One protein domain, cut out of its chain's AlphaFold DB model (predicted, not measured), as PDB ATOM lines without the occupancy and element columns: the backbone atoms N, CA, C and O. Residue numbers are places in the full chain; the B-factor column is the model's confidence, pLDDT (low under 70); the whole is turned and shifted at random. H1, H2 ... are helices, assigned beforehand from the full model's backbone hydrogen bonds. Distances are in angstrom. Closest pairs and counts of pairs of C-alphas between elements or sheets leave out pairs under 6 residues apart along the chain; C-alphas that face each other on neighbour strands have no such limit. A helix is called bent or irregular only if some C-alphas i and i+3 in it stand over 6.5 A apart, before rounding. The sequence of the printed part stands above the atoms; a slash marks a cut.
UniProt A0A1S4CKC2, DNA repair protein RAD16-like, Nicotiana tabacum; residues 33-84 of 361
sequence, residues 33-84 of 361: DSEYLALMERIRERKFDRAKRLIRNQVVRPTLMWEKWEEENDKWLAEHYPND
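Overview. This is residues 33 to 84 of the 361 residues of the protein "DNA repair protein RAD16-like" of Nicotiana tabacum (UniProt A0A1S4CKC2). This is a flat, loosely closed helical hairpin: two long helices, H1 and H2, side by side and running opposite ways, with the link bridging them at one end. They come together toward the end where the printed part begins and ends, and spread apart toward the link. The printed part has 52 residues with two named helices, H1 then H2, and no named strand; the class is all helix. The whole is loose, with a radius of gyration of the C-alphas of 13.2 A, and spans 39 by 21 by 8 A.

Arrangement. Begin with the longest helix, H1, residues 33 to 56, and then go on along the chain to H2, residues 65 to 83. They form a hairpin and touch, with the closest C-alphas, those of Tyr 36 and Tyr 81, 6.8 A apart. Their lines stand at a shallow tilt of 16 degrees, opposite ways. H1 touches H2 with residues 36 to 43 alone, and H2 touches H1 with residues 74 to 82 alone. In H1 every O i to N i+4 pair is within hydrogen-bond range; in H2 13 of 15 are.

Along the chain. Find C-alpha 33 at (36.219, 69.934, 54.080); from there H1 runs 34.6 A to C-alpha 56 at (59.765, 51.744, 36.445). H2 runs 27.3 A from C-alpha 65 to C-alpha 83 at (33.340, 77.645, 45.960). It has a kink of 28 degrees near residue 77 and is irregular, with C-alphas 79 and 82 7.3 A apart.

Size, cuts and confidence. The two C-alphas farthest apart, those of Gln 58 and Asn 83, are 40.1 A apart. Look toward the link for the stretches that stand free: residues 52 to 58, of which 52 to 56 belong to H1, and residues 60 to 69, of which 65 to 69 belong to H2. The link from H1 to H2, 8 residues, is short, and the printed part has no cut. The mean pLDDT of the printed part is 84.1, and residues 82 to 84 are under 70.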
ATOM      1  N   ASP A  33      34.811  70.097  53.676       71.38
ATOM      2  CA  ASP A  33      36.219  69.934  54.080       71.38
ATOM      3  C   ASP A  33      36.707  68.490  53.858       71.38
ATOM      4  O   ASP A  33      37.832  68.257  53.407       71.38
ATOM      5  N   SER A  34      35.846  67.510  54.157       77.69
ATOM      6  CA  SER A  34      36.113  66.084  53.943       77.69
ATOM      7  C   SER A  34      36.258  65.765  52.450       77.69
ATOM      8  O   SER A  34      37.219  65.104  52.038       77.69
ATOM      9  N   GLU A  35      35.356  66.283  51.614       78.31
ATOM     10  CA  GLU A  35      35.376  66.014  50.175       78.31
ATOM     11  C   GLU A  35      36.568  66.701  49.471       78.31
ATOM     12  O   GLU A  35      37.231  66.087  48.623       78.31
ATOM     13  N   TYR A  36      36.954  67.907  49.914       82.06
ATOM     14  CA  TYR A  36      38.151  68.618  49.438       82.06
ATOM     15  C   TYR A  36      39.432  67.829  49.714       82.06
ATOM     16  O   TYR A  36      40.275  67.646  48.826       82.06
ATOM     17  N   LEU A  37      39.576  67.305  50.934       84.69
ATOM     18  CA  LEU A  37      40.708  66.455  51.299       84.69
ATOM     19  C   LEU A  37      40.746  65.189  50.427       84.69
ATOM     20  O   LEU A  37      41.816  64.832  49.925       84.69
ATOM     21  N   ALA A  38      39.592  64.572  50.149       85.56
ATOM     22  CA  ALA A  38      39.484  63.420  49.253       85.56
ATOM     23  C   ALA A  38      39.792  63.753  47.775       85.56
ATOM     24  O   ALA A  38      40.339  62.918  47.046       85.56
ATOM     25  N   LEU A  39      39.485  64.961  47.287       84.62
ATOM     26  CA  LEU A  39      39.942  65.432  45.973       84.62
ATOM     27  C   LEU A  39      41.471  65.575  45.937       84.62
ATOM     28  O   LEU A  39      42.122  65.043  45.033       84.62
ATOM     29  N   MET A  40      42.052  66.255  46.926       87.56
ATOM     30  CA  MET A  40      43.493  66.507  46.988       87.56
ATOM     31  C   MET A  40      44.307  65.216  47.152       87.56
ATOM     32  O   MET A  40      45.375  65.076  46.548       87.56
ATOM     33  N   GLU A  41      43.781  64.233  47.887       89.56
ATOM     34  CA  GLU A  41      44.332  62.878  47.969       89.56
ATOM     35  C   GLU A  41      44.313  62.178  46.599       89.56
ATOM     36  O   GLU A  41      45.366  61.764  46.111       89.56
ATOM     37  N   ARG A  42      43.164  62.156  45.901       89.00
ATOM     38  CA  ARG A  42      43.056  61.589  44.540       89.00
ATOM     39  C   ARG A  42      44.024  62.249  43.549       89.00
ATOM     40  O   ARG A  42      44.598  61.565  42.700       89.00
ATOM     41  N   ILE A  43      44.225  63.567  43.619       89.69
ATOM     42  CA  ILE A  43      45.216  64.279  42.788       89.69
ATOM     43  C   ILE A  43      46.639  63.791  43.112       89.69
ATOM     44  O   ILE A  43      47.406  63.461  42.198       89.69
ATOM     45  N   ARG A  44      46.987  63.695  44.403       90.50
ATOM     46  CA  ARG A  44      48.298  63.236  44.887       90.50
ATOM     47  C   ARG A  44      48.602  61.803  44.441       90.50
ATOM     48  O   ARG A  44      49.668  61.560  43.871       90.50
ATOM     49  N   GLU A  45      47.665  60.877  44.632       91.50
ATOM     50  CA  GLU A  45      47.804  59.470  44.239       91.50
ATOM     51  C   GLU A  45      48.007  59.312  42.726       91.50
ATOM     52  O   GLU A  45      48.964  58.661  42.295       91.50
ATOM     53  N   ARG A  46      47.177  59.973  41.899       92.44
ATOM     54  CA  ARG A  46      47.310  59.938  40.428       92.44
ATOM     55  C   ARG A  46      48.697  60.394  39.964       92.44
ATOM     56  O   ARG A  46      49.269  59.778  39.054       92.44
ATOM     57  N   LYS A  47      49.247  61.450  40.578       89.56
ATOM     58  CA  LYS A  47      50.592  61.973  40.275       89.56
ATOM     59  C   LYS A  47      51.690  61.008  40.727       89.56
ATOM     60  O   LYS A  47      52.579  60.692  39.930       89.56
ATOM     61  N   PHE A  48      51.586  60.457  41.937       91.19
ATOM     62  CA  PHE A  48      52.518  59.452  42.456       91.19
ATOM     63  C   PHE A  48      52.583  58.201  41.562       91.19
ATOM     64  O   PHE A  48      53.664  57.783  41.139       91.19
ATOM     65  N   ASP A  49      51.431  57.650  41.173       89.12
ATOM     66  CA  ASP A  49      51.357  56.470  40.307       89.12
ATOM     67  C   ASP A  49      51.858  56.726  38.880       89.12
ATOM     68  O   ASP A  49      52.308  55.801  38.192       89.12
ATOM     69  N   ARG A  50      51.794  57.970  38.394       86.88
ATOM     70  CA  ARG A  50      52.414  58.349  37.119       86.88
ATOM     71  C   ARG A  50      53.933  58.392  37.237       86.88
ATOM     72  O   ARG A  50      54.604  57.748  36.430       86.88
ATOM     73  N   ALA A  51      54.468  59.069  38.252       85.94
ATOM     74  CA  ALA A  51      55.907  59.129  38.509       85.94
ATOM     75  C   ALA A  51      56.503  57.717  38.674       85.94
ATOM     76  O   ALA A  51      57.466  57.354  37.995       85.94
ATOM     77  N   LYS A  52      55.849  56.863  39.470       89.81
ATOM     78  CA  LYS A  52      56.220  55.456  39.688       89.81
ATOM     79  C   LYS A  52      56.247  54.632  38.393       89.81
ATOM     80  O   LYS A  52      57.128  53.788  38.225       89.81
ATOM     81  N   ARG A  53      55.321  54.880  37.456       87.12
ATOM     82  CA  ARG A  53      55.302  54.240  36.122       87.12
ATOM     83  C   ARG A  53      56.426  54.735  35.208       87.12
ATOM     84  O   ARG A  53      57.028  53.911  34.521       87.12
ATOM     85  N   LEU A  54      56.727  56.035  35.210       85.19
ATOM     86  CA  LEU A  54      57.820  56.611  34.414       85.19
ATOM     87  C   LEU A  54      59.186  56.079  34.871       85.19
ATOM     88  O   LEU A  54      59.962  55.614  34.035       85.19
ATOM     89  N   ILE A  55      59.428  56.051  36.188       86.81
ATOM     90  CA  ILE A  55      60.648  55.500  36.800       86.81
ATOM     91  C   ILE A  55      60.794  54.009  36.470       86.81
ATOM     92  O   ILE A  55      61.827  53.596  35.944       86.81
ATOM     93  N   ARG A  56      59.748  53.198  36.709       87.81
ATOM     94  CA  ARG A  56      59.765  51.744  36.445       87.81
ATOM     95  C   ARG A  56      60.129  51.412  34.999       87.81
ATOM     96  O   ARG A  56      60.866  50.461  34.760       87.81
ATOM     97  N   ASN A  57      59.602  52.180  34.049       83.44
ATOM     98  CA  ASN A  57      59.775  51.920  32.625       83.44
ATOM     99  C   ASN A  57      60.991  52.652  32.019       83.44
ATOM    100  O   ASN A  57      61.183  52.574  30.808       83.44
ATOM    101  N   GLN A  58      61.782  53.374  32.829       78.56
ATOM    102  CA  GLN A  58      62.915  54.213  32.399       78.56
ATOM    103  C   GLN A  58      62.557  55.196  31.263       78.56
ATOM    104  O   GLN A  58      63.365  55.490  30.382       78.56
ATOM    105  N   VAL A  59      61.322  55.710  31.264       78.56
ATOM    106  CA  VAL A  59      60.818  56.581  30.191       78.56
ATOM    107  C   VAL A  59      61.225  58.025  30.462       78.56
ATOM    108  O   VAL A  59      60.513  58.770  31.134       78.56
ATOM    109  N   VAL A  60      62.352  58.435  29.884       80.44
ATOM    110  CA  VAL A  60      62.711  59.852  29.755       80.44
ATOM    111  C   VAL A  60      61.970  60.421  28.544       80.44
ATOM    112  O   VAL A  60      62.272  60.080  27.400       80.44
ATOM    113  N   ARG A  61      60.974  61.276  28.791       82.81
ATOM    114  CA  ARG A  61      60.214  61.993  27.756       82.81
ATOM    115  C   ARG A  61      60.010  63.458  28.161       82.81
ATOM    116  O   ARG A  61      59.953  63.724  29.360       82.81
ATOM    117  N   PRO A  62      59.872  64.396  27.208       84.69
ATOM    118  CA  PRO A  62      59.432  65.751  27.526       84.69
ATOM    119  C   PRO A  62      58.006  65.742  28.095       84.69
ATOM    120  O   PRO A  62      57.190  64.906  27.697       84.69
ATOM    121  N   THR A  63      57.706  66.700  28.976       83.25
ATOM    122  CA  THR A  63      56.352  66.946  29.493       83.25
ATOM    123  C   THR A  63      55.387  67.180  28.337       83.25
ATOM    124  O   THR A  63      55.600  68.061  27.499       83.25
ATOM    125  N   LEU A  64      54.327  66.383  28.277       86.75
ATOM    126  CA  LEU A  64      53.310  66.467  27.239       86.75
ATOM    127  C   LEU A  64      52.352  67.631  27.537       86.75
ATOM    128  O   LEU A  64      52.108  67.963  28.692       86.75
ATOM    129  N   MET A  65      51.772  68.247  26.501       87.06
ATOM    130  CA  MET A  65      50.887  69.413  26.683       87.06
ATOM    131  C   MET A  65      49.691  69.128  27.600       87.06
ATOM    132  O   MET A  65      49.345  69.968  28.421       87.06
ATOM    133  N   TRP A  66      49.116  67.926  27.523       84.06
ATOM    134  CA  TRP A  66      48.018  67.524  28.403       84.06
ATOM    135  C   TRP A  66      48.449  67.352  29.869       84.06
ATOM    136  O   TRP A  66      47.611  67.498  30.746       84.06
ATOM    137  N   GLU A  67      49.730  67.078  30.153       87.94
ATOM    138  CA  GLU A  67      50.241  67.006  31.534       87.94
ATOM    139  C   GLU A  67      50.285  68.412  32.155       87.94
ATOM    140  O   GLU A  67      49.958  68.565  33.325       87.94
ATOM    141  N   LYS A  68      50.587  69.446  31.353       88.38
ATOM    142  CA  LYS A  68      50.496  70.853  31.781       88.38
ATOM    143  C   LYS A  68      49.050  71.291  32.003       88.38
ATOM    144  O   LYS A  68      48.748  71.859  33.042       88.38
ATOM    145  N   TRP A  69      48.155  70.982  31.062       86.75
ATOM    146  CA  TRP A  69      46.726  71.288  31.203       86.75
ATOM    147  C   TRP A  69      46.095  70.588  32.409       86.75
ATOM    148  O   TRP A  69      45.221  71.149  33.056       86.75
ATOM    149  N   GLU A  70      46.537  69.374  32.741       88.62
ATOM    150  CA  GLU A  70      46.095  68.683  33.952       88.62
ATOM    151  C   GLU A  70      46.645  69.336  35.226       88.62
ATOM    152  O   GLU A  70      45.914  69.431  36.201       88.62
ATOM    153  N   GLU A  71      47.885  69.836  35.236       88.06
ATOM    154  CA  GLU A  71      48.411  70.621  36.364       88.06
ATOM    155  C   GLU A  71      47.671  71.955  36.543       88.06
ATOM    156  O   GLU A  71      47.334  72.314  37.670       88.06
ATOM    157  N   GLU A  72      47.371  72.654  35.445       89.38
ATOM    158  CA  GLU A  72      46.552  73.872  35.428       89.38
ATOM    159  C   GLU A  72      45.124  73.592  35.929       89.38
ATOM    160  O   GLU A  72      44.616  74.331  36.769       89.38
ATOM    161  N   ASN A  73      44.505  72.492  35.489       87.56
ATOM    162  CA  ASN A  73      43.166  72.082  35.908       87.56
ATOM    163  C   ASN A  73      43.120  71.586  37.362       87.56
ATOM    164  O   ASN A  73      42.215  71.956  38.095       87.56
ATOM    165  N   ASP A  74      44.082  70.770  37.805       89.25
ATOM    166  CA  ASP A  74      44.195  70.333  39.206       89.25
ATOM    167  C   ASP A  74      44.366  71.542  40.141       89.25
ATOM    168  O   ASP A  74      43.803  71.564  41.234       89.25
ATOM    169  N   LYS A  75      45.139  72.551  39.712       87.94
ATOM    170  CA  LYS A  75      45.309  73.807  40.447       87.94
ATOM    171  C   LYS A  75      44.013  74.619  40.462       87.94
ATOM    172  O   LYS A  75      43.612  75.065  41.530       87.94
ATOM    173  N   TRP A  76      43.359  74.781  39.310       86.62
ATOM    174  CA  TRP A  76      42.080  75.486  39.214       86.62
ATOM    175  C   TRP A  76      41.029  74.842  40.121       86.62
ATOM    176  O   TRP A  76      40.416  75.548  40.914       86.62
ATOM    177  N   LEU A  77      40.902  73.510  40.082       83.12
ATOM    178  CA  LEU A  77      40.039  72.752  40.987       83.12
ATOM    179  C   LEU A  77      40.387  73.050  42.447       83.12
ATOM    180  O   LEU A  77      39.516  73.482  43.183       83.12
ATOM    181  N   ALA A  78      41.648  72.913  42.869       83.88
ATOM    182  CA  ALA A  78      42.034  73.185  44.257       83.88
ATOM    183  C   ALA A  78      41.744  74.633  44.714       83.88
ATOM    184  O   ALA A  78      41.413  74.852  45.877       83.88
ATOM    185  N   GLU A  79      41.853  75.616  43.814       83.94
ATOM    186  CA  GLU A  79      41.549  77.029  44.090       83.94
ATOM    187  C   GLU A  79      40.039  77.334  44.118       83.94
ATOM    188  O   GLU A  79      39.623  78.257  44.818       83.94
ATOM    189  N   HIS A  80      39.219  76.581  43.376       80.25
ATOM    190  CA  HIS A  80      37.786  76.854  43.210       80.25
ATOM    191  C   HIS A  80      36.880  75.891  43.985       80.25
ATOM    192  O   HIS A  80      35.732  76.245  44.214       80.25
ATOM    193  N   TYR A  81      37.385  74.755  44.472       72.69
ATOM    194  CA  TYR A  81      36.616  73.759  45.227       72.69
ATOM    195  C   TYR A  81      35.921  74.288  46.498       72.69
ATOM    196  O   TYR A  81      34.794  73.885  46.759       72.69
ATOM    197  N   PRO A  82      36.485  75.236  47.279       66.75
ATOM    198  CA  PRO A  82      35.746  75.855  48.388       66.75
ATOM    199  C   PRO A  82      34.547  76.707  47.933       66.75
ATOM    200  O   PRO A  82      33.736  77.119  48.755       66.75
ATOM    201  N   ASN A  83      34.462  76.997  46.630       62.38
ATOM    202  CA  ASN A  83      33.340  77.645  45.960       62.38
ATOM    203  C   ASN A  83      32.628  76.691  44.978       62.38
ATOM    204  O   ASN A  83      31.793  77.169  44.202       62.38
ATOM    205  N   ASP A  84      32.965  75.390  44.950       55.72
ATOM    206  CA  ASP A  84      32.225  74.436  44.124       55.72
ATOM    207  C   ASP A  84      30.798  74.400  44.661       55.72
ATOM    208  O   ASP A  84      30.551  74.254  45.861       55.72
TER     209      ASP A  84